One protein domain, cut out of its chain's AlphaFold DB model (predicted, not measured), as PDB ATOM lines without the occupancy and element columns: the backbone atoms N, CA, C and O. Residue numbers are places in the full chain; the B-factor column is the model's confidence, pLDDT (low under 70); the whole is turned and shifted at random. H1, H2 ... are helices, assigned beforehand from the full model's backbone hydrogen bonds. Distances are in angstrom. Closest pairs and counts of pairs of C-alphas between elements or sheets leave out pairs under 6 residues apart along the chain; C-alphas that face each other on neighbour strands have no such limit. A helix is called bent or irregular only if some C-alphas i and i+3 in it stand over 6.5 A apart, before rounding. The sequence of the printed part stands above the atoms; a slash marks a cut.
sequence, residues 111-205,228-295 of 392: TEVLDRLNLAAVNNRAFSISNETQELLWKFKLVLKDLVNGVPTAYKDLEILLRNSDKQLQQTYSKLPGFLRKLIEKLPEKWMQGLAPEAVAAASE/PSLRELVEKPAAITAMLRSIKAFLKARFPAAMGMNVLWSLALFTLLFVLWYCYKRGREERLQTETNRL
ATOM      1  N   THR A 111     -37.190 -43.451-155.323       78.06
ATOM      2  CA  THR A 111     -36.051 -43.711-156.213       78.06
ATOM      3  C   THR A 111     -36.375 -43.382-157.670       78.06
ATOM      4  O   THR A 111     -35.638 -42.625-158.299       78.06
ATOM      5  N   GLU A 112     -37.513 -43.849-158.192       80.69
ATOM      6  CA  GLU A 112     -37.963 -43.525-159.552       80.69
ATOM      7  C   GLU A 112     -38.236 -42.018-159.713       80.69
ATOM      8  O   GLU A 112     -37.847 -41.405-160.713       80.69
ATOM      9  N   VAL A 113     -38.864 -41.400-158.712       79.75
ATOM     10  CA  VAL A 113     -39.045 -39.946-158.631       79.75
ATOM     11  C   VAL A 113     -37.699 -39.225-158.669       79.75
ATOM     12  O   VAL A 113     -37.546 -38.276-159.442       79.75
ATOM     13  N   LEU A 114     -36.743 -39.647-157.833       78.94
ATOM     14  CA  LEU A 114     -35.407 -39.060-157.759       78.94
ATOM     15  C   LEU A 114     -34.731 -39.121-159.123       78.94
ATOM     16  O   LEU A 114     -34.269 -38.084-159.598       78.94
ATOM     17  N   ASP A 115     -34.721 -40.277-159.783       79.12
ATOM     18  CA  ASP A 115     -34.087 -40.450-161.091       79.12
ATOM     19  C   ASP A 115     -34.745 -39.583-162.170       79.12
ATOM     20  O   ASP A 115     -34.042 -38.808-162.832       79.12
ATOM     21  N   ARG A 116     -36.084 -39.597-162.261       75.06
ATOM     22  CA  ARG A 116     -36.875 -38.750-163.177       75.06
ATOM     23  C   ARG A 116     -36.751 -37.245-162.892       75.06
ATOM     24  O   ARG A 116     -37.095 -36.432-163.754       75.06
ATOM     25  N   LEU A 117     -36.274 -36.841-161.711       70.88
ATOM     26  CA  LEU A 117     -36.165 -35.435-161.335       70.88
ATOM     27  C   LEU A 117     -35.029 -34.716-162.074       70.88
ATOM     28  O   LEU A 117     -33.842 -34.924-161.800       70.88
ATOM     29  N   ASN A 118     -35.407 -33.763-162.927       72.19
ATOM     30  CA  ASN A 118     -34.492 -32.742-163.418       72.19
ATOM     31  C   ASN A 118     -34.325 -31.639-162.356       72.19
ATOM     32  O   ASN A 118     -35.206 -30.798-162.170       72.19
ATOM     33  N   LEU A 119     -33.175 -31.648-161.676       66.31
ATOM     34  CA  LEU A 119     -32.784 -30.664-160.656       66.31
ATOM     35  C   LEU A 119     -32.615 -29.238-161.204       66.31
ATOM     36  O   LEU A 119     -32.615 -28.274-160.440       66.31
ATOM     37  N   ALA A 120     -32.482 -29.090-162.522       54.41
ATOM     38  CA  ALA A 120     -32.424 -27.806-163.192       54.41
ATOM     39  C   ALA A 120     -33.779 -27.505-163.856       54.41
ATOM     40  O   ALA A 120     -34.013 -27.811-165.025       54.41
ATOM     41  N   ALA A 121     -34.665 -26.823-163.127       51.94
ATOM     42  CA  ALA A 121     -35.878 -26.210-163.680       51.94
ATOM     43  C   ALA A 121     -35.543 -24.948-164.516       51.94
ATOM     44  O   ALA A 121     -36.066 -23.860-164.264       51.94
ATOM     45  N   VAL A 122     -34.640 -25.101-165.501       46.88
ATOM     46  CA  VAL A 122     -33.992 -24.022-166.279       46.88
ATOM     47  C   VAL A 122     -35.009 -23.032-166.851       46.88
ATOM     48  O   VAL A 122     -34.775 -21.829-166.825       46.88
ATOM     49  N   ASN A 123     -36.166 -23.530-167.292       47.06
ATOM     50  CA  ASN A 123     -37.269 -22.725-167.807       47.06
ATOM     51  C   ASN A 123     -38.558 -22.937-166.995       47.06
ATOM     52  O   ASN A 123     -39.532 -23.479-167.512       47.06
ATOM     53  N   ASN A 124     -38.554 -22.549-165.711       51.53
ATOM     54  CA  ASN A 124     -39.513 -21.556-165.175       51.53
ATOM     55  C   ASN A 124     -39.266 -21.206-163.687       51.53
ATOM     56  O   ASN A 124     -40.111 -21.394-162.816       51.53
ATOM     57  N   ARG A 125     -38.082 -20.633-163.427       54.56
ATOM     58  CA  ARG A 125     -37.824 -19.548-162.454       54.56
ATOM     59  C   ARG A 125     -38.496 -19.643-161.064       54.56
ATOM     60  O   ARG A 125     -39.402 -18.874-160.758       54.56
ATOM     61  N   ALA A 126     -37.934 -20.471-160.180       50.03
ATOM     62  CA  ALA A 126     -38.175 -20.384-158.729       50.03
ATOM     63  C   ALA A 126     -36.979 -19.790-157.948       50.03
ATOM     64  O   ALA A 126     -37.179 -19.004-157.028       50.03
ATOM     65  N   PHE A 127     -35.740 -20.119-158.336       53.38
ATOM     66  CA  PHE A 127     -34.513 -19.653-157.678       53.38
ATOM     67  C   PHE A 127     -33.401 -19.387-158.700       53.38
ATOM     68  O   PHE A 127     -33.197 -20.186-159.612       53.38
ATOM     69  N   SER A 128     -32.641 -18.306-158.509       49.03
ATOM     70  CA  SER A 128     -31.369 -18.067-159.212       49.03
ATOM     71  C   SER A 128     -30.249 -18.868-158.538       49.03
ATOM     72  O   SER A 128     -29.391 -18.312-157.853       49.03
ATOM     73  N   ILE A 129     -30.320 -20.193-158.661       60.97
ATOM     74  CA  ILE A 129     -29.339 -21.133-158.105       60.97
ATOM     75  C   ILE A 129     -28.028 -20.987-158.895       60.97
ATOM     76  O   ILE A 129     -28.058 -21.023-160.122       60.97
ATOM     77  N   SER A 130     -26.885 -20.816-158.220       66.69
ATOM     78  CA  SER A 130     -25.578 -20.830-158.896       66.69
ATOM     79  C   SER A 130     -25.218 -22.247-159.346       66.69
ATOM     80  O   SER A 130     -25.605 -23.217-158.693       66.69
ATOM     81  N   ASN A 131     -24.440 -22.375-160.425       77.06
ATOM     82  CA  ASN A 131     -24.025 -23.669-160.985       77.06
ATOM     83  C   ASN A 131     -23.433 -24.600-159.905       77.06
ATOM     84  O   ASN A 131     -23.844 -25.751-159.792       77.06
ATOM     85  N   GLU A 132     -22.579 -24.060-159.027       79.88
ATOM     86  CA  GLU A 132     -22.038 -24.734-157.833       79.88
ATOM     87  C   GLU A 132     -23.113 -25.396-156.954       79.88
ATOM     88  O   GLU A 132     -22.969 -26.530-156.504       79.88
ATOM     89  N   THR A 133     -24.219 -24.691-156.709       80.75
ATOM     90  CA  THR A 133     -25.317 -25.197-155.875       80.75
ATOM     91  C   THR A 133     -26.164 -26.218-156.638       80.75
ATOM     92  O   THR A 133     -26.700 -27.141-156.030       80.75
ATOM     93  N   GLN A 134     -26.251 -26.117-157.968       82.94
ATOM     94  CA  GLN A 134     -26.861 -27.169-158.785       82.94
ATOM     95  C   GLN A 134     -26.020 -28.450-158.743       82.94
ATOM     96  O   GLN A 134     -26.575 -29.521-158.511       82.94
ATOM     97  N   GLU A 135     -24.697 -28.356-158.895       86.44
ATOM     98  CA  GLU A 135     -23.791 -29.499-158.721       86.44
ATOM     99  C   GLU A 135     -23.919 -30.136-157.336       86.44
ATOM    100  O   GLU A 135     -23.935 -31.361-157.224       86.44
ATOM    101  N   LEU A 136     -24.021 -29.319-156.285       88.56
ATOM    102  CA  LEU A 136     -24.211 -29.803-154.921       88.56
ATOM    103  C   LEU A 136     -25.518 -30.594-154.776       88.56
ATOM    104  O   LEU A 136     -25.518 -31.674-154.188       88.56
ATOM    105  N   LEU A 137     -26.613 -30.109-155.369       86.44
ATOM    106  CA  LEU A 137     -27.894 -30.820-155.409       86.44
ATOM    107  C   LEU A 137     -27.828 -32.105-156.251       86.44
ATOM    108  O   LEU A 137     -28.479 -33.083-155.895       86.44
ATOM    109  N   TRP A 138     -27.038 -32.139-157.331       88.00
ATOM    110  CA  TRP A 138     -26.799 -33.356-158.124       88.00
ATOM    111  C   TRP A 138     -26.029 -34.411-157.327       88.00
ATOM    112  O   TRP A 138     -26.454 -35.566-157.270       88.00
ATOM    113  N   LYS A 139     -24.946 -34.003-156.657       90.62
ATOM    114  CA  LYS A 139     -24.161 -34.857-155.753       90.62
ATOM    115  C   LYS A 139     -25.038 -35.362-154.594       90.62
ATOM    116  O   LYS A 139     -25.017 -36.549-154.284       90.62
ATOM    117  N   PHE A 140     -25.894 -34.503-154.032       91.31
ATOM    118  CA  PHE A 140     -26.839 -34.880-152.977       91.31
ATOM    119  C   PHE A 140     -27.949 -35.825-153.465       91.31
ATOM    120  O   PHE A 140     -28.251 -36.783-152.765       91.31
ATOM    121  N   LYS A 141     -28.523 -35.627-154.665       90.50
ATOM    122  CA  LYS A 141     -29.495 -36.563-155.273       90.50
ATOM    123  C   LYS A 141     -28.911 -37.972-155.396       90.50
ATOM    124  O   LYS A 141     -29.624 -38.929-155.109       90.50
ATOM    125  N   LEU A 142     -27.651 -38.092-155.818       90.62
ATOM    126  CA  LEU A 142     -26.978 -39.386-155.948       90.62
ATOM    127  C   LEU A 142     -26.837 -40.064-154.579       90.62
ATOM    128  O   LEU A 142     -27.404 -41.133-154.376       90.62
ATOM    129  N   VAL A 143     -26.205 -39.378-153.620       91.62
ATOM    130  CA  VAL A 143     -26.043 -39.873-152.243       91.62
ATOM    131  C   VAL A 143     -27.392 -40.245-151.617       91.62
ATOM    132  O   VAL A 143     -27.518 -41.307-151.023       91.62
ATOM    133  N   LEU A 144     -28.428 -39.422-151.794       89.00
ATOM    134  CA  LEU A 144     -29.771 -39.678-151.274       89.00
ATOM    135  C   LEU A 144     -30.439 -40.901-151.921       89.00
ATOM    136  O   LEU A 144     -31.120 -41.649-151.225       89.00
ATOM    137  N   LYS A 145     -30.249 -41.130-153.226       89.62
ATOM    138  CA  LYS A 145     -30.728 -42.343-153.910       89.62
ATOM    139  C   LYS A 145     -30.061 -43.585-153.325       89.62
ATOM    140  O   LYS A 145     -30.744 -44.548-152.990       89.62
ATOM    141  N   ASP A 146     -28.742 -43.546-153.177       90.88
ATOM    142  CA  ASP A 146     -27.960 -44.673-152.662       90.88
ATOM    143  C   ASP A 146     -28.302 -44.953-151.188       90.88
ATOM    144  O   ASP A 146     -28.416 -46.103-150.772       90.88
ATOM    145  N   LEU A 147     -28.613 -43.904-150.430       88.38
ATOM    146  CA  LEU A 147     -29.083 -43.983-149.054       88.38
ATOM    147  C   LEU A 147     -30.503 -44.560-148.915       88.38
ATOM    148  O   LEU A 147     -30.742 -45.392-148.045       88.38
ATOM    149  N   VAL A 148     -31.443 -44.176-149.790       86.31
ATOM    150  CA  VAL A 148     -32.788 -44.788-149.849       86.31
ATOM    151  C   VAL A 148     -32.707 -46.264-150.265       86.31
ATOM    152  O   VAL A 148     -33.508 -47.069-149.799       86.31
ATOM    153  N   ASN A 149     -31.698 -46.634-151.060       87.81
ATOM    154  CA  ASN A 149     -31.365 -48.023-151.392       87.81
ATOM    155  C   ASN A 149     -30.617 -48.778-150.267       87.81
ATOM    156  O   ASN A 149     -30.309 -49.955-150.439       87.81
ATOM    157  N   GLY A 150     -30.299 -48.132-149.136       83.94
ATOM    158  CA  GLY A 150     -29.608 -48.759-148.001       83.94
ATOM    159  C   GLY A 150     -28.101 -48.986-148.189       83.94
ATOM    160  O   GLY A 150     -27.530 -49.837-147.511       83.94
ATOM    161  N   VAL A 151     -27.437 -48.260-149.097       89.38
ATOM    162  CA  VAL A 151     -25.988 -48.400-149.332       89.38
ATOM    163  C   VAL A 151     -25.197 -47.886-148.115       89.38
ATOM    164  O   VAL A 151     -25.286 -46.698-147.794       89.38
ATOM    165  N   PRO A 152     -24.363 -48.716-147.453       80.94
ATOM    166  CA  PRO A 152     -23.739 -48.357-146.174       80.94
ATOM    167  C   PRO A 152     -22.679 -47.247-146.272       80.94
ATOM    168  O   PRO A 152     -22.368 -46.611-145.266       80.94
ATOM    169  N   THR A 153     -22.129 -46.962-147.460       85.50
ATOM    170  CA  THR A 153     -21.207 -45.824-147.645       85.50
ATOM    171  C   THR A 153     -21.932 -44.482-147.715       85.50
ATOM    172  O   THR A 153     -21.337 -43.467-147.356       85.50
ATOM    173  N   ALA A 154     -23.215 -44.456-148.100       88.12
ATOM    174  CA  ALA A 154     -23.917 -43.223-148.452       88.12
ATOM    175  C   ALA A 154     -24.017 -42.225-147.282       88.12
ATOM    176  O   ALA A 154     -23.976 -41.014-147.498       88.12
ATOM    177  N   TYR A 155     -24.049 -42.702-146.029       87.00
ATOM    178  CA  TYR A 155     -23.903 -41.824-144.864       87.00
ATOM    179  C   TYR A 155     -22.552 -41.076-144.874       87.00
ATOM    180  O   TYR A 155     -22.491 -39.872-144.612       87.00
ATOM    181  N   LYS A 156     -21.447 -41.771-145.172       88.44
ATOM    182  CA  LYS A 156     -20.109 -41.169-145.184       88.44
ATOM    183  C   LYS A 156     -19.942 -40.212-146.359       88.44
ATOM    184  O   LYS A 156     -19.348 -39.146-146.189       88.44
ATOM    185  N   ASP A 157     -20.516 -40.556-147.507       91.31
ATOM    186  CA  ASP A 157     -20.541 -39.698-148.691       91.31
ATOM    187  C   ASP A 157     -21.341 -38.407-148.423       91.31
ATOM    188  O   ASP A 157     -20.896 -37.317-148.791       91.31
ATOM    189  N   LEU A 158     -22.448 -38.488-147.667       89.81
ATOM    190  CA  LEU A 158     -23.180 -37.320-147.155       89.81
ATOM    191  C   LEU A 158     -22.325 -36.471-146.197       89.81
ATOM    192  O   LEU A 158     -22.287 -35.247-146.329       89.81
ATOM    193  N   GLU A 159     -21.632 -37.098-145.241       88.12
ATOM    194  CA  GLU A 159     -20.771 -36.414-144.262       88.12
ATOM    195  C   GLU A 159     -19.652 -35.611-144.957       88.12
ATOM    196  O   GLU A 159     -19.365 -34.470-144.582       88.12
ATOM    197  N   ILE A 160     -19.056 -36.179-146.013       91.12
ATOM    198  CA  ILE A 160     -18.034 -35.532-146.852       91.12
ATOM    199  C   ILE A 160     -18.650 -34.404-147.695       91.12
ATOM    200  O   ILE A 160     -18.099 -33.301-147.738       91.12
ATOM    201  N   LEU A 161     -19.803 -34.647-148.326       91.56
ATOM    202  CA  LEU A 161     -20.525 -33.661-149.138       91.56
ATOM    203  C   LEU A 161     -20.877 -32.412-148.322       91.56
ATOM    204  O   LEU A 161     -20.581 -31.295-148.756       91.56
ATOM    205  N   LEU A 162     -21.458 -32.584-147.131       89.88
ATOM    206  CA  LEU A 162     -21.838 -31.481-146.244       89.88
ATOM    207  C   LEU A 162     -20.611 -30.713-145.732       89.88
ATOM    208  O   LEU A 162     -20.609 -29.482-145.749       89.88
ATOM    209  N   ARG A 163     -19.539 -31.418-145.339       89.06
ATOM    210  CA  ARG A 163     -18.295 -30.789-144.866       89.06
ATOM    211  C   ARG A 163     -17.611 -29.951-145.947       89.06
ATOM    212  O   ARG A 163     -17.145 -28.852-145.656       89.06
ATOM    213  N   ASN A 164     -17.551 -30.453-147.180       91.06
ATOM    214  CA  ASN A 164     -16.863 -29.773-148.280       91.06
ATOM    215  C   ASN A 164     -17.661 -28.578-148.835       91.06
ATOM    216  O   ASN A 164     -17.068 -27.656-149.392       91.06
ATOM    217  N   SER A 165     -18.987 -28.571-148.665       87.62
ATOM    218  CA  SER A 165     -19.887 -27.545-149.213       87.62
ATOM    219  C   SER A 165     -20.411 -26.521-148.196       87.62
ATOM    220  O   SER A 165     -21.141 -25.614-148.590       87.62
ATOM    221  N   ASP A 166     -20.012 -26.589-146.918       88.88
ATOM    222  CA  ASP A 166     -20.500 -25.709-145.835       88.88
ATOM    223  C   ASP A 166     -20.504 -24.211-146.204       88.88
ATOM    224  O   ASP A 166     -21.493 -23.516-145.975       88.88
ATOM    225  N   LYS A 167     -19.457 -23.721-146.888       88.75
ATOM    226  CA  LYS A 167     -19.379 -22.329-147.375       88.75
ATOM    227  C   LYS A 167     -20.453 -22.000-148.423       88.75
ATOM    228  O   LYS A 167     -21.046 -20.922-148.377       88.75
ATOM    229  N   GLN A 168     -20.718 -22.913-149.359       87.62
ATOM    230  CA  GLN A 168     -21.757 -22.757-150.385       87.62
ATOM    231  C   GLN A 168     -23.153 -22.821-149.754       87.62
ATOM    232  O   GLN A 168     -24.010 -21.991-150.073       87.62
ATOM    233  N   LEU A 169     -23.359 -23.742-148.807       88.25
ATOM    234  CA  LEU A 169     -24.593 -23.879-148.031       88.25
ATOM    235  C   LEU A 169     -24.860 -22.621-147.190       88.25
ATOM    236  O   LEU A 169     -25.942 -22.046-147.282       88.25
ATOM    237  N   GLN A 170     -23.869 -22.083-146.475       88.50
ATOM    238  CA  GLN A 170     -24.033 -20.839-145.716       88.50
ATOM    239  C   GLN A 170     -24.338 -19.628-146.620       88.50
ATOM    240  O   GLN A 170     -25.213 -18.818-146.293       88.50
ATOM    241  N   GLN A 171     -23.675 -19.504-147.777       87.12
ATOM    242  CA  GLN A 171     -23.956 -18.426-148.734       87.12
ATOM    243  C   GLN A 171     -25.359 -18.522-149.341       87.12
ATOM    244  O   GLN A 171     -26.003 -17.496-149.565       87.12
ATOM    245  N   THR A 172     -25.830 -19.730-149.643       85.62
ATOM    246  CA  THR A 172     -27.157 -19.940-150.233       85.62
ATOM    247  C   THR A 172     -28.259 -19.809-149.194       85.62
ATOM    248  O   THR A 172     -29.218 -19.091-149.460       85.62
ATOM    249  N   TYR A 173     -28.080 -20.340-147.980       86.06
ATOM    250  CA  TYR A 173     -28.946 -20.065-146.827       86.06
ATOM    251  C   TYR A 173     -29.122 -18.556-146.596       86.06
ATOM    252  O   TYR A 173     -30.243 -18.057-146.485       86.06
ATOM    253  N   SER A 174     -28.022 -17.799-146.654       85.62
ATOM    254  CA  SER A 174     -28.030 -16.333-146.537       85.62
ATOM    255  C   SER A 174     -28.758 -15.612-147.681       85.62
ATOM    256  O   SER A 174     -29.149 -14.455-147.513       85.62
ATOM    257  N   LYS A 175     -29.011 -16.289-148.808       84.31
ATOM    258  CA  LYS A 175     -29.794 -15.798-149.957       84.31
ATOM    259  C   LYS A 175     -31.244 -16.315-149.966       84.31
ATOM    260  O   LYS A 175     -32.032 -15.866-150.796       84.31
ATOM    261  N   LEU A 176     -31.634 -17.223-149.063       79.75
ATOM    262  CA  LEU A 176     -32.986 -17.794-149.055       79.75
ATOM    263  C   LEU A 176     -34.058 -16.827-148.530       79.75
ATOM    264  O   LEU A 176     -33.791 -16.081-147.583       79.75
ATOM    265  N   PRO A 177     -35.301 -16.899-149.052       82.25
ATOM    266  CA  PRO A 177     -36.466 -16.276-148.431       82.25
ATOM    267  C   PRO A 177     -36.618 -16.701-146.966       82.25
ATOM    268  O   PRO A 177     -36.472 -17.879-146.640       82.25
ATOM    269  N   GLY A 178     -36.983 -15.763-146.086       81.50
ATOM    270  CA  GLY A 178     -37.109 -16.021-144.642       81.50
ATOM    271  C   GLY A 178     -38.104 -17.130-144.271       81.50
ATOM    272  O   GLY A 178     -37.951 -17.758-143.230       81.50
ATOM    273  N   PHE A 179     -39.076 -17.430-145.141       83.12
ATOM    274  CA  PHE A 179     -39.963 -18.592-145.009       83.12
ATOM    275  C   PHE A 179     -39.182 -19.920-145.014       83.12
ATOM    276  O   PHE A 179     -39.432 -20.759-144.154       83.12
ATOM    277  N   LEU A 180     -38.219 -20.099-145.926       83.25
ATOM    278  CA  LEU A 180     -37.424 -21.329-145.990       83.25
ATOM    279  C   LEU A 180     -36.431 -21.418-144.831       83.25
ATOM    280  O   LEU A 180     -36.254 -22.504-144.300       83.25
ATOM    281  N   ARG A 181     -35.853 -20.297-144.380       85.75
ATOM    282  CA  ARG A 181     -34.990 -20.276-143.182       85.75
ATOM    283  C   ARG A 181     -35.748 -20.746-141.941       85.75
ATOM    284  O   ARG A 181     -35.363 -21.738-141.338       85.75
ATOM    285  N   LYS A 182     -36.911 -20.142-141.666       84.81
ATOM    286  CA  LYS A 182     -37.810 -20.565-140.577       84.81
ATOM    287  C   LYS A 182     -38.251 -22.026-140.711       84.81
ATOM    288  O   LYS A 182     -38.401 -22.709-139.705       84.81
ATOM    289  N   LEU A 183     -38.449 -22.515-141.940       83.38
ATOM    290  CA  LEU A 183     -38.770 -23.919-142.194       83.38
ATOM    291  C   LEU A 183     -37.586 -24.844-141.863       83.38
ATOM    292  O   LEU A 183     -37.789 -25.842-141.187       83.38
ATOM    293  N   ILE A 184     -36.363 -24.498-142.270       83.75
ATOM    294  CA  ILE A 184     -35.129 -25.249-141.973       83.75
ATOM    295  C   ILE A 184     -34.815 -25.237-140.468       83.75
ATOM    296  O   ILE A 184     -34.421 -26.261-139.925       83.75
ATOM    297  N   GLU A 185     -35.041 -24.114-139.784       81.62
ATOM    298  CA  GLU A 185     -34.859 -23.968-138.331       81.62
ATOM    299  C   GLU A 185     -35.882 -24.787-137.526       81.62
ATOM    300  O   GLU A 185     -35.539 -25.364-136.494       81.62
ATOM    301  N   LYS A 186     -37.147 -24.840-137.973       77.81
ATOM    302  CA  LYS A 186     -38.245 -25.470-137.214       77.81
ATOM    303  C   LYS A 186     -38.592 -26.894-137.647       77.81
ATOM    304  O   LYS A 186     -39.215 -27.599-136.856       77.81
ATOM    305  N   LEU A 187     -38.174 -27.349-138.832       71.50
ATOM    306  CA  LEU A 187     -38.351 -28.742-139.266       71.50
ATOM    307  C   LEU A 187     -37.684 -29.752-138.324       71.50
ATOM    308  O   LEU A 187     -38.393 -30.666-137.920       71.50
ATOM    309  N   PRO A 188     -36.402 -29.612-137.918       71.88
ATOM    310  CA  PRO A 188     -35.772 -30.542-136.982       71.88
ATOM    311  C   PRO A 188     -36.579 -30.662-135.687       71.88
ATOM    312  O   PRO A 188     -36.962 -31.754-135.282       71.88
ATOM    313  N   GLU A 189     -36.911 -29.522-135.080       69.75
ATOM    314  CA  GLU A 189     -37.618 -29.455-133.798       69.75
ATOM    315  C   GLU A 189     -39.032 -30.053-133.895       69.75
ATOM    316  O   GLU A 189     -39.438 -30.811-133.014       69.75
ATOM    317  N   LYS A 190     -39.770 -29.787-134.982       64.75
ATOM    318  CA  LYS A 190     -41.129 -30.319-135.186       64.75
ATOM    319  C   LYS A 190     -41.167 -31.772-135.658       64.75
ATOM    320  O   LYS A 190     -42.093 -32.490-135.297       64.75
ATOM    321  N   TRP A 191     -40.180 -32.220-136.427       61.31
ATOM    322  CA  TRP A 191     -40.105 -33.599-136.909       61.31
ATOM    323  C   TRP A 191     -39.615 -34.555-135.817       61.31
ATOM    324  O   TRP A 191     -40.180 -35.632-135.672       61.31
ATOM    325  N   MET A 192     -38.668 -34.142-134.965       58.09
ATOM    326  CA  MET A 192     -38.275 -34.938-133.791       58.09
ATOM    327  C   MET A 192     -39.408 -35.061-132.761       58.09
ATOM    328  O   MET A 192     -39.589 -36.129-132.184       58.09
ATOM    329  N   GLN A 193     -40.232 -34.018-132.595       60.56
ATOM    330  CA  GLN A 193     -41.488 -34.104-131.832       60.56
ATOM    331  C   GLN A 193     -42.478 -35.115-132.444       60.56
ATOM    332  O   GLN A 193     -43.222 -35.753-131.706       60.56
ATOM    333  N   GLY A 194     -42.477 -35.284-133.773       53.97
ATOM    334  CA  GLY A 194     -43.326 -36.242-134.490       53.97
ATOM    335  C   GLY A 194     -42.791 -37.680-134.538       53.97
ATOM    336  O   GLY A 194     -43.594 -38.606-134.577       53.97
ATOM    337  N   LEU A 195     -41.468 -37.884-134.501       49.16
ATOM    338  CA  LEU A 195     -40.861 -39.222-134.425       49.16
ATOM    339  C   LEU A 195     -40.868 -39.820-133.017       49.16
ATOM    340  O   LEU A 195     -40.776 -41.036-132.902       49.16
ATOM    341  N   ALA A 196     -40.980 -39.011-131.959       51.12
ATOM    342  CA  ALA A 196     -40.995 -39.494-130.577       51.12
ATOM    343  C   ALA A 196     -41.887 -40.742-130.334       51.12
ATOM    344  O   ALA A 196     -41.359 -41.706-129.782       51.12
ATOM    345  N   PRO A 197     -43.167 -40.807-130.765       54.62
ATOM    346  CA  PRO A 197     -43.992 -42.005-130.566       54.62
ATOM    347  C   PRO A 197     -43.484 -43.255-131.309       54.62
ATOM    348  O   PRO A 197     -43.527 -44.343-130.745       54.62
ATOM    349  N   GLU A 198     -42.968 -43.127-132.537       52.59
ATOM    350  CA  GLU A 198     -42.451 -44.271-133.312       52.59
ATOM    351  C   GLU A 198     -41.070 -44.716-132.807       52.59
ATOM    352  O   GLU A 198     -40.808 -45.906-132.663       52.59
ATOM    353  N   ALA A 199     -40.191 -43.769-132.479       53.06
ATOM    354  CA  ALA A 199     -38.865 -44.058-131.942       53.06
ATOM    355  C   ALA A 199     -38.936 -44.693-130.543       53.06
ATOM    356  O   ALA A 199     -38.130 -45.569-130.238       53.06
ATOM    357  N   VAL A 200     -39.916 -44.299-129.717       55.03
ATOM    358  CA  VAL A 200     -40.214 -44.976-128.446       55.03
ATOM    359  C   VAL A 200     -40.808 -46.363-128.699       55.03
ATOM    360  O   VAL A 200     -40.347 -47.306-128.068       55.03
ATOM    361  N   ALA A 201     -41.727 -46.537-129.656       55.47
ATOM    362  CA  ALA A 201     -42.249 -47.863-130.004       55.47
ATOM    363  C   ALA A 201     -41.145 -48.821-130.498       55.47
ATOM    364  O   ALA A 201     -41.024 -49.930-129.986       55.47
ATOM    365  N   ALA A 202     -40.269 -48.380-131.404       52.94
ATOM    366  CA  ALA A 202     -39.138 -49.175-131.889       52.94
ATOM    367  C   ALA A 202     -38.082 -49.453-130.796       52.94
ATOM    368  O   ALA A 202     -37.418 -50.491-130.818       52.94
ATOM    369  N   ALA A 203     -37.928 -48.555-129.814       47.66
ATOM    370  CA  ALA A 203     -37.130 -48.823-128.618       47.66
ATOM    371  C   ALA A 203     -37.819 -49.839-127.685       47.66
ATOM    372  O   ALA A 203     -37.138 -50.677-127.098       47.66
ATOM    373  N   SER A 204     -39.152 -49.814-127.586       48.41
ATOM    374  CA  SER A 204     -39.943 -50.815-126.862       48.41
ATOM    375  C   SER A 204     -39.932 -52.189-127.536       48.41
ATOM    376  O   SER A 204     -39.924 -53.182-126.821       48.41
ATOM    377  N   GLU A 205     -39.857 -52.289-128.866       50.38
ATOM    378  CA  GLU A 205     -39.673 -53.579-129.557       50.38
ATOM    379  C   GLU A 205     -38.272 -54.166-129.308       50.38
ATOM    380  O   GLU A 205     -38.137 -55.364-129.053       50.38
ATOM    381  N   PRO A 228     -31.132 -38.133-131.949       54.38
ATOM    382  CA  PRO A 228     -30.568 -39.331-132.536       54.38
ATOM    383  C   PRO A 228     -29.577 -38.818-133.565       54.38
ATOM    384  O   PRO A 228     -29.868 -37.878-134.318       54.38
ATOM    385  N   SER A 229     -28.354 -39.318-133.483       60.75
ATOM    386  CA  SER A 229     -27.241 -38.745-134.215       60.75
ATOM    387  C   SER A 229     -27.575 -38.722-135.703       60.75
ATOM    388  O   SER A 229     -28.375 -39.525-136.189       60.75
ATOM    389  N   LEU A 230     -26.932 -37.827-136.465       64.25
ATOM    390  CA  LEU A 230     -27.170 -37.768-137.911       64.25
ATOM    391  C   LEU A 230     -26.972 -39.143-138.575       64.25
ATOM    392  O   LEU A 230     -27.482 -39.341-139.658       64.25
ATOM    393  N   ARG A 231     -26.261 -40.081-137.936       65.44
ATOM    394  CA  ARG A 231     -26.137 -41.486-138.338       65.44
ATOM    395  C   ARG A 231     -27.466 -42.226-138.211       65.44
ATOM    396  O   ARG A 231     -28.069 -42.539-139.225       65.44
ATOM    397  N   GLU A 232     -27.998 -42.368-137.001       71.50
ATOM    398  CA  GLU A 232     -29.240 -43.108-136.704       71.50
ATOM    399  C   GLU A 232     -30.470 -42.570-137.468       71.50
ATOM    400  O   GLU A 232     -31.381 -43.326-137.812       71.50
ATOM    401  N   LEU A 233     -30.482 -41.265-137.770       69.25
ATOM    402  CA  LEU A 233     -31.506 -40.585-138.577       69.25
ATOM    403  C   LEU A 233     -31.439 -40.907-140.084       69.25
ATOM    404  O   LEU A 233     -32.440 -40.775-140.789       69.25
ATOM    405  N   VAL A 234     -30.249 -41.249-140.582       73.12
ATOM    406  CA  VAL A 234     -29.879 -41.318-142.010       73.12
ATOM    407  C   VAL A 234     -29.535 -42.761-142.420       73.12
ATOM    408  O   VAL A 234     -29.645 -43.120-143.583       73.12
ATOM    409  N   GLU A 235     -29.218 -43.640-141.473       71.38
ATOM    410  CA  GLU A 235     -29.050 -45.086-141.680       71.38
ATOM    411  C   GLU A 235     -30.402 -45.810-141.855       71.38
ATOM    412  O   GLU A 235     -30.448 -46.916-142.392       71.38
ATOM    413  N   LYS A 236     -31.523 -45.184-141.461       80.62
ATOM    414  CA  LYS A 236     -32.886 -45.709-141.654       80.62
ATOM    415  C   LYS A 236     -33.543 -45.115-142.920       80.62
ATOM    416  O   LYS A 236     -34.098 -44.014-142.841       80.62
ATOM    417  N   PRO A 237     -33.596 -45.823-144.072       79.69
ATOM    418  CA  PRO A 237     -34.191 -45.296-145.314       79.69
ATOM    419  C   PRO A 237     -35.680 -44.922-145.178       79.69
ATOM    420  O   PRO A 237     -36.158 -43.986-145.826       79.69
ATOM    421  N   ALA A 238     -36.410 -45.589-144.279       81.88
ATOM    422  CA  ALA A 238     -37.786 -45.240-143.925       81.88
ATOM    423  C   ALA A 238     -37.904 -43.819-143.330       81.88
ATOM    424  O   ALA A 238     -38.758 -43.043-143.758       81.88
ATOM    425  N   ALA A 239     -37.006 -43.432-142.417       82.94
ATOM    426  CA  ALA A 239     -37.034 -42.116-141.774       82.94
ATOM    427  C   ALA A 239     -36.800 -40.982-142.788       82.94
ATOM    428  O   ALA A 239     -37.499 -39.966-142.772       82.94
ATOM    429  N   ILE A 240     -35.875 -41.181-143.729       82.69
ATOM    430  CA  ILE A 240     -35.561 -40.219-144.798       82.69
ATOM    431  C   ILE A 240     -36.719 -40.073-145.783       82.69
ATOM    432  O   ILE A 240     -37.091 -38.955-146.143       82.69
ATOM    433  N   THR A 241     -37.310 -41.184-146.226       85.00
ATOM    434  CA  THR A 241     -38.438 -41.148-147.171       85.00
ATOM    435  C   THR A 241     -39.711 -40.596-146.520       85.00
ATOM    436  O   THR A 241     -40.486 -39.905-147.188       85.00
ATOM    437  N   ALA A 242     -39.906 -40.793-145.211       84.31
ATOM    438  CA  ALA A 242     -40.932 -40.108-144.423       84.31
ATOM    439  C   ALA A 242     -40.645 -38.598-144.271       84.31
ATOM    440  O   ALA A 242     -41.539 -37.767-144.475       84.31
ATOM    441  N   MET A 243     -39.395 -38.210-143.991       82.19
ATOM    442  CA  MET A 243     -38.981 -36.804-143.897       82.19
ATOM    443  C   MET A 243     -39.168 -36.074-145.236       82.19
ATOM    444  O   MET A 243     -39.807 -35.023-145.280       82.19
ATOM    445  N   LEU A 244     -38.721 -36.653-146.354       85.69
ATOM    446  CA  LEU A 244     -38.899 -36.068-147.687       85.69
ATOM    447  C   LEU A 244     -40.384 -35.955-148.077       85.69
ATOM    448  O   LEU A 244     -40.805 -34.919-148.599       85.69
ATOM    449  N   ARG A 245     -41.193 -36.982-147.779       85.38
ATOM    450  CA  ARG A 245     -42.650 -36.979-148.012       85.38
ATOM    451  C   ARG A 245     -43.351 -35.883-147.197       85.38
ATOM    452  O   ARG A 245     -44.180 -35.166-147.756       85.38
ATOM    453  N   SER A 246     -42.992 -35.693-145.923       84.69
ATOM    454  CA  SER A 246     -43.587 -34.644-145.073       84.69
ATOM    455  C   SER A 246     -43.164 -33.228-145.490       84.69
ATOM    456  O   SER A 246     -44.023 -32.352-145.621       84.69
ATOM    457  N   ILE A 247     -41.885 -33.012-145.828       86.00
ATOM    458  CA  ILE A 247     -41.389 -31.750-146.406       86.00
ATOM    459  C   ILE A 247     -42.133 -31.429-147.709       86.00
ATOM    460  O   ILE A 247     -42.633 -30.314-147.880       86.00
ATOM    461  N   LYS A 248     -42.275 -32.404-148.617       85.19
ATOM    462  CA  LYS A 248     -43.039 -32.224-149.858       85.19
ATOM    463  C   LYS A 248     -44.504 -31.876-149.579       85.19
ATOM    464  O   LYS A 248     -45.033 -30.973-150.224       85.19
ATOM    465  N   ALA A 249     -45.162 -32.556-148.639       86.19
ATOM    466  CA  ALA A 249     -46.549 -32.271-148.274       86.19
ATOM    467  C   ALA A 249     -46.718 -30.833-147.750       86.19
ATOM    468  O   ALA A 249     -47.614 -30.118-148.202       86.19
ATOM    469  N   PHE A 250     -45.804 -30.367-146.893       84.06
ATOM    470  CA  PHE A 250     -45.787 -28.984-146.407       84.06
ATOM    471  C   PHE A 250     -45.576 -27.966-147.542       84.06
ATOM    472  O   PHE A 250     -46.268 -26.948-147.617       84.06
ATOM    473  N   LEU A 251     -44.674 -28.258-148.485       85.12
ATOM    474  CA  LEU A 251     -44.463 -27.418-149.668       85.12
ATOM    475  C   LEU A 251     -45.687 -27.398-150.603       85.12
ATOM    476  O   LEU A 251     -46.005 -26.334-151.137       85.12
ATOM    477  N   LYS A 252     -46.428 -28.509-150.748       83.31
ATOM    478  CA  LYS A 252     -47.727 -28.520-151.455       83.31
ATOM    479  C   LYS A 252     -48.760 -27.656-150.739       83.31
ATOM    480  O   LYS A 252     -49.418 -26.864-151.401       83.31
ATOM    481  N   ALA A 253     -48.869 -27.751-149.414       84.88
ATOM    482  CA  ALA A 253     -49.781 -26.908-148.640       84.88
ATOM    483  C   ALA A 253     -49.456 -25.409-148.793       84.88
ATOM    484  O   ALA A 253     -50.366 -24.584-148.859       84.88
ATOM    485  N   ARG A 254     -48.170 -25.044-148.918       78.19
ATOM    486  CA  ARG A 254     -47.753 -23.644-149.103       78.19
ATOM    487  C   ARG A 254     -47.846 -23.131-150.547       78.19
ATOM    488  O   ARG A 254     -47.997 -21.919-150.723       78.19
ATOM    489  N   PHE A 255     -47.772 -24.006-151.553       77.12
ATOM    490  CA  PHE A 255     -47.823 -23.663-152.985       77.12
ATOM    491  C   PHE A 255     -48.780 -24.579-153.789       77.12
ATOM    492  O   PHE A 255     -48.351 -25.223-154.750       77.12
ATOM    493  N   PRO A 256     -50.083 -24.644-153.447       70.75
ATOM    494  CA  PRO A 256     -50.969 -25.734-153.881       70.75
ATOM    495  C   PRO A 256     -51.304 -25.784-155.381       70.75
ATOM    496  O   PRO A 256     -51.728 -26.835-155.853       70.75
ATOM    497  N   ALA A 257     -51.124 -24.689-156.131       64.56
ATOM    498  CA  ALA A 257     -51.600 -24.576-157.519       64.56
ATOM    499  C   ALA A 257     -50.603 -23.965-158.530       64.56
ATOM    500  O   ALA A 257     -50.924 -23.869-159.710       64.56
ATOM    501  N   ALA A 258     -49.410 -23.530-158.100       58.59
ATOM    502  CA  ALA A 258     -48.546 -22.634-158.893       58.59
ATOM    503  C   ALA A 258     -47.158 -23.195-159.268       58.59
ATOM    504  O   ALA A 258     -46.387 -22.514-159.940       58.59
ATOM    505  N   MET A 259     -46.808 -24.415-158.842       66.88
ATOM    506  CA  MET A 259     -45.499 -25.023-159.118       66.88
ATOM    507  C   MET A 259     -45.653 -26.422-159.715       66.88
ATOM    508  O   MET A 259     -46.381 -27.259-159.188       66.88
ATOM    509  N   GLY A 260     -44.934 -26.689-160.809       76.06
ATOM    510  CA  GLY A 260     -44.904 -28.014-161.431       76.06
ATOM    511  C   GLY A 260     -44.249 -29.066-160.527       76.06
ATOM    512  O   GLY A 260     -43.382 -28.740-159.715       76.06
ATOM    513  N   MET A 261     -44.621 -30.337-160.707       78.19
ATOM    514  CA  MET A 261     -44.176 -31.459-159.862       78.19
ATOM    515  C   MET A 261     -42.645 -31.515-159.684       78.19
ATOM    516  O   MET A 261     -42.161 -31.705-158.573       78.19
ATOM    517  N   ASN A 262     -41.873 -31.255-160.746       82.81
ATOM    518  CA  ASN A 262     -40.406 -31.223-160.688       82.81
ATOM    519  C   ASN A 262     -39.869 -30.057-159.839       82.81
ATOM    520  O   ASN A 262     -38.908 -30.232-159.097       82.81
ATOM    521  N   VAL A 263     -40.501 -28.877-159.891       81.00
ATOM    522  CA  VAL A 263     -40.107 -27.726-159.057       81.00
ATOM    523  C   VAL A 263     -40.347 -28.060-157.585       81.00
ATOM    524  O   VAL A 263     -39.438 -27.915-156.771       81.00
ATOM    525  N   LEU A 264     -41.527 -28.597-157.267       84.38
ATOM    526  CA  LEU A 264     -41.895 -29.049-155.926       84.38
ATOM    527  C   LEU A 264     -40.904 -30.085-155.361       84.38
ATOM    528  O   LEU A 264     -40.422 -29.911-154.245       84.38
ATOM    529  N   TRP A 265     -40.570 -31.132-156.124       84.88
ATOM    530  CA  TRP A 265     -39.579 -32.130-155.704       84.88
ATOM    531  C   TRP A 265     -38.177 -31.529-155.562       84.88
ATOM    532  O   TRP A 265     -37.519 -31.783-154.557       84.88
ATOM    533  N   SER A 266     -37.730 -30.683-156.498       83.50
ATOM    534  CA  SER A 266     -36.424 -30.015-156.382       83.50
ATOM    535  C   SER A 266     -36.332 -29.134-155.129       83.50
ATOM    536  O   SER A 266     -35.306 -29.138-154.453       83.50
ATOM    537  N   LEU A 267     -37.424 -28.458-154.755       85.25
ATOM    538  CA  LEU A 267     -37.511 -27.648-153.542       85.25
ATOM    539  C   LEU A 267     -37.594 -28.505-152.268       85.25
ATOM    540  O   LEU A 267     -37.056 -28.110-151.233       85.25
ATOM    541  N   ALA A 268     -38.210 -29.688-152.337       87.88
ATOM    542  CA  ALA A 268     -38.221 -30.653-151.242       87.88
ATOM    543  C   ALA A 268     -36.816 -31.225-150.980       87.88
ATOM    544  O   ALA A 268     -36.371 -31.209-149.835       87.88
ATOM    545  N   LEU A 269     -36.078 -31.624-152.026       87.75
ATOM    546  CA  LEU A 269     -34.677 -32.058-151.908       87.75
ATOM    547  C   LEU A 269     -33.757 -30.944-151.419       87.75
ATOM    548  O   LEU A 269     -32.916 -31.175-150.557       87.75
ATOM    549  N   PHE A 270     -33.934 -29.733-151.945       87.19
ATOM    550  CA  PHE A 270     -33.208 -28.557-151.490       87.19
ATOM    551  C   PHE A 270     -33.444 -28.320-149.991       87.19
ATOM    552  O   PHE A 270     -32.495 -28.214-149.224       87.19
ATOM    553  N   THR A 271     -34.704 -28.316-149.547       88.69
ATOM    554  CA  THR A 271     -35.049 -28.129-148.126       88.69
ATOM    555  C   THR A 271     -34.493 -29.264-147.258       88.69
ATOM    556  O   THR A 271     -33.950 -28.992-146.191       88.69
ATOM    557  N   LEU A 272     -34.550 -30.516-147.732       88.88
ATOM    558  CA  LEU A 272     -33.972 -31.678-147.052       88.88
ATOM    559  C   LEU A 272     -32.449 -31.541-146.880       88.88
ATOM    560  O   LEU A 272     -31.953 -31.742-145.775       88.88
ATOM    561  N   LEU A 273     -31.716 -31.131-147.923       89.62
ATOM    562  CA  LEU A 273     -30.272 -30.867-147.850       89.62
ATOM    563  C   LEU A 273     -29.940 -29.825-146.769       89.62
ATOM    564  O   LEU A 273     -28.986 -30.010-146.013       89.62
ATOM    565  N   PHE A 274     -30.743 -28.765-146.643       88.38
ATOM    566  CA  PHE A 274     -30.544 -27.759-145.596       88.38
ATOM    567  C   PHE A 274     -30.902 -28.238-144.190       88.38
ATOM    568  O   PHE A 274     -30.216 -27.854-143.247       88.38
ATOM    569  N   VAL A 275     -31.921 -29.085-144.035       87.00
ATOM    570  CA  VAL A 275     -32.231 -29.733-142.749       87.00
ATOM    571  C   VAL A 275     -31.091 -30.667-142.335       87.00
ATOM    572  O   VAL A 275     -30.626 -30.591-141.202       87.00
ATOM    573  N   LEU A 276     -30.565 -31.478-143.258       87.62
ATOM    574  CA  LEU A 276     -29.416 -32.355-143.011       87.62
ATOM    575  C   LEU A 276     -28.141 -31.555-142.691       87.62
ATOM    576  O   LEU A 276     -27.428 -31.913-141.757       87.62
ATOM    577  N   TRP A 277     -27.879 -30.443-143.387       88.31
ATOM    578  CA  TRP A 277     -26.782 -29.523-143.056       88.31
ATOM    579  C   TRP A 277     -26.953 -28.871-141.681       88.31
ATOM    580  O   TRP A 277     -25.999 -28.822-140.906       88.31
ATOM    581  N   TYR A 278     -28.160 -28.408-141.349       84.56
ATOM    582  CA  TYR A 278     -28.457 -27.799-140.053       84.56
ATOM    583  C   TYR A 278     -28.274 -28.810-138.912       84.56
ATOM    584  O   TYR A 278     -27.582 -28.510-137.942       84.56
ATOM    585  N   CYS A 279     -28.793 -30.033-139.056       79.75
ATOM    586  CA  CYS A 279     -28.586 -31.114-138.089       79.75
ATOM    587  C   CYS A 279     -27.115 -31.560-138.008       79.75
ATOM    588  O   CYS A 279     -26.628 -31.842-136.916       79.75
ATOM    589  N   TYR A 280     -26.372 -31.576-139.121       81.69
ATOM    590  CA  TYR A 280     -24.927 -31.841-139.120       81.69
ATOM    591  C   TYR A 280     -24.156 -30.764-138.347       81.69
ATOM    592  O   TYR A 280     -23.294 -31.077-137.526       81.69
ATOM    593  N   LYS A 281     -24.489 -29.489-138.574       78.50
ATOM    594  CA  LYS A 281     -23.853 -28.339-137.926       78.50
ATOM    595  C   LYS A 281     -24.176 -28.281-136.431       78.50
ATOM    596  O   LYS A 281     -23.254 -28.332-135.618       78.50
ATOM    597  N   ARG A 282     -25.464 -28.315-136.079       65.19
ATOM    598  CA  ARG A 282     -25.958 -28.346-134.694       65.19
ATOM    599  C   ARG A 282     -25.482 -29.596-133.945       65.19
ATOM    600  O   ARG A 282     -25.082 -29.487-132.798       65.19
ATOM    601  N   GLY A 283     -25.369 -30.750-134.608       64.06
ATOM    602  CA  GLY A 283     -24.795 -31.974-134.031       64.06
ATOM    603  C   GLY A 283     -23.280 -31.921-133.763       64.06
ATOM    604  O   GLY A 283     -22.789 -32.676-132.923       64.06
ATOM    605  N   ARG A 284     -22.522 -31.027-134.421       60.91
ATOM    606  CA  ARG A 284     -21.147 -30.694-133.992       60.91
ATOM    607  C   ARG A 284     -21.142 -29.677-132.859       60.91
ATOM    608  O   ARG A 284     -20.322 -29.800-131.959       60.91
ATOM    609  N   GLU A 285     -22.036 -28.695-132.894       58.16
ATOM    610  CA  GLU A 285     -22.161 -27.684-131.838       58.16
ATOM    611  C   GLU A 285     -22.627 -28.308-130.514       58.16
ATOM    612  O   GLU A 285     -22.093 -27.948-129.478       58.16
ATOM    613  N   GLU A 286     -23.500 -29.317-130.527       56.22
ATOM    614  CA  GLU A 286     -23.908 -30.077-129.336       56.22
ATOM    615  C   GLU A 286     -22.811 -31.036-128.836       56.22
ATOM    616  O   GLU A 286     -22.723 -31.279-127.633       56.22
ATOM    617  N   ARG A 287     -21.909 -31.522-129.708       52.66
ATOM    618  CA  ARG A 287     -20.671 -32.201-129.272       52.66
ATOM    619  C   ARG A 287     -19.705 -31.227-128.618       52.66
ATOM    620  O   ARG A 287     -19.321 -31.468-127.484       52.66
ATOM    621  N   LEU A 288     -19.416 -30.093-129.256       50.66
ATOM    622  CA  LEU A 288     -18.584 -29.036-128.673       50.66
ATOM    623  C   LEU A 288     -19.184 -28.496-127.369       50.66
ATOM    624  O   LEU A 288     -18.453 -28.307-126.413       50.66
ATOM    625  N   GLN A 289     -20.503 -28.327-127.266       48.12
ATOM    626  CA  GLN A 289     -21.169 -27.955-126.014       48.12
ATOM    627  C   GLN A 289     -21.104 -29.081-124.977       48.12
ATOM    628  O   GLN A 289     -20.932 -28.786-123.804       48.12
ATOM    629  N   THR A 290     -21.187 -30.358-125.365       54.81
ATOM    630  CA  THR A 290     -21.019 -31.491-124.432       54.81
ATOM    631  C   THR A 290     -19.564 -31.664-123.986       54.81
ATOM    632  O   THR A 290     -19.324 -32.112-122.870       54.81
ATOM    633  N   GLU A 291     -18.596 -31.301-124.826       51.91
ATOM    634  CA  GLU A 291     -17.160 -31.332-124.540       51.91
ATOM    635  C   GLU A 291     -16.767 -30.119-123.680       51.91
ATOM    636  O   GLU A 291     -16.279 -30.297-122.567       51.91
ATOM    637  N   THR A 292     -17.097 -28.891-124.089       52.28
ATOM    638  CA  THR A 292     -16.927 -27.672-123.281       52.28
ATOM    639  C   THR A 292     -17.671 -27.769-121.946       52.28
ATOM    640  O   THR A 292     -17.055 -27.548-120.912       52.28
ATOM    641  N   ASN A 293     -18.933 -28.208-121.907       51.56
ATOM    642  CA  ASN A 293     -19.680 -28.432-120.655       51.56
ATOM    643  C   ASN A 293     -19.327 -29.764-119.948       51.56
ATOM    644  O   ASN A 293     -20.037 -30.192-119.040       51.56
ATOM    645  N   ARG A 294     -18.237 -30.431-120.351       52.44
ATOM    646  CA  ARG A 294     -17.538 -31.467-119.568       52.44
ATOM    647  C   ARG A 294     -16.145 -31.035-119.114       52.44
ATOM    648  O   ARG A 294     -15.655 -31.594-118.142       52.44
ATOM    649  N   LEU A 295     -15.546 -30.043-119.771       51.75
ATOM    650  CA  LEU A 295     -14.271 -29.435-119.388       51.75
ATOM    651  C   LEU A 295     -14.471 -28.295-118.368       51.75
ATOM    652  O   LEU A 295     -13.748 -28.223-117.381       51.75
TER     653      LEU A 295
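AT A GLANCE: This is residues 111 to 205 and 228 to 295 of the 392 residues of an uncharacterized protein of Monascus purpureus (UniProt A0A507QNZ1). The long helix H6 runs through the middle of crossed helices, with hairpin H2-H3 on one side and H4a and H5 packed on another. Residues 284 to 295 of H6 and 200 to 205 of H4 stick out. The printed part, 163 residues with six named helices, H1 to H6, is all helix and compact: radius of gyration of the C-alphas 16.1 A, spans 52 by 35 by 30 A.

HOW THE PARTS SIT: Start at H6, residues 261 to 295; its residues 274 to 280 alone touch H3, residues 154 to 173, closest at C-alphas 277 and 162, 6.2 A, about perpendicular at 82 degrees. H4, residues 178 to 205, was assigned as one helix by its hydrogen bonds but is bent, C-alphas 194 and 197 being 7.0 A apart; arm H4a, residues 178 to 194, touches H6 residues 271 to 279 alone, closest at C-alphas 184 and 275, 5.4 A, while H4b, residues 197 to 205, touches no helix. H3 and H4a are irregular: C-alphas 164 and 167 are 7.9 A apart, 185 and 188 6.8 A. H5, residues 237 to 254, touches H6 residues 264 to 272 alone, closest at C-alphas 248 and 268, 5.3 A. H2, residues 131 to 148, forms hairpins with H3, closest C-alphas 147 and 154 at 5.3 A, and with H1, residues 111 to 116, closest C-alphas 145 and 111 at 6.0 A. Every O i to N i+4 pair is within hydrogen-bond range in H1, H2, H4b and H5, but 14 of 16 in H3, 11 of 13 in H4a and 30 of 31 in H6.

IN THESE COORDINATES: Find C-alpha 111 at (-36.051, -43.711, -156.213), where H1 begins; H6 runs 50.4 A to C-alpha 295 at (-14.271, -29.435, -119.388).

THE WHOLE: Residues 206 to 227 are not printed, a gap of 17.2 A between C-alphas 205 and 228. The H1 to H2 link is long. Look for pLDDT under 70 in 51 residues, among them 189 to 205 and 282 to 295.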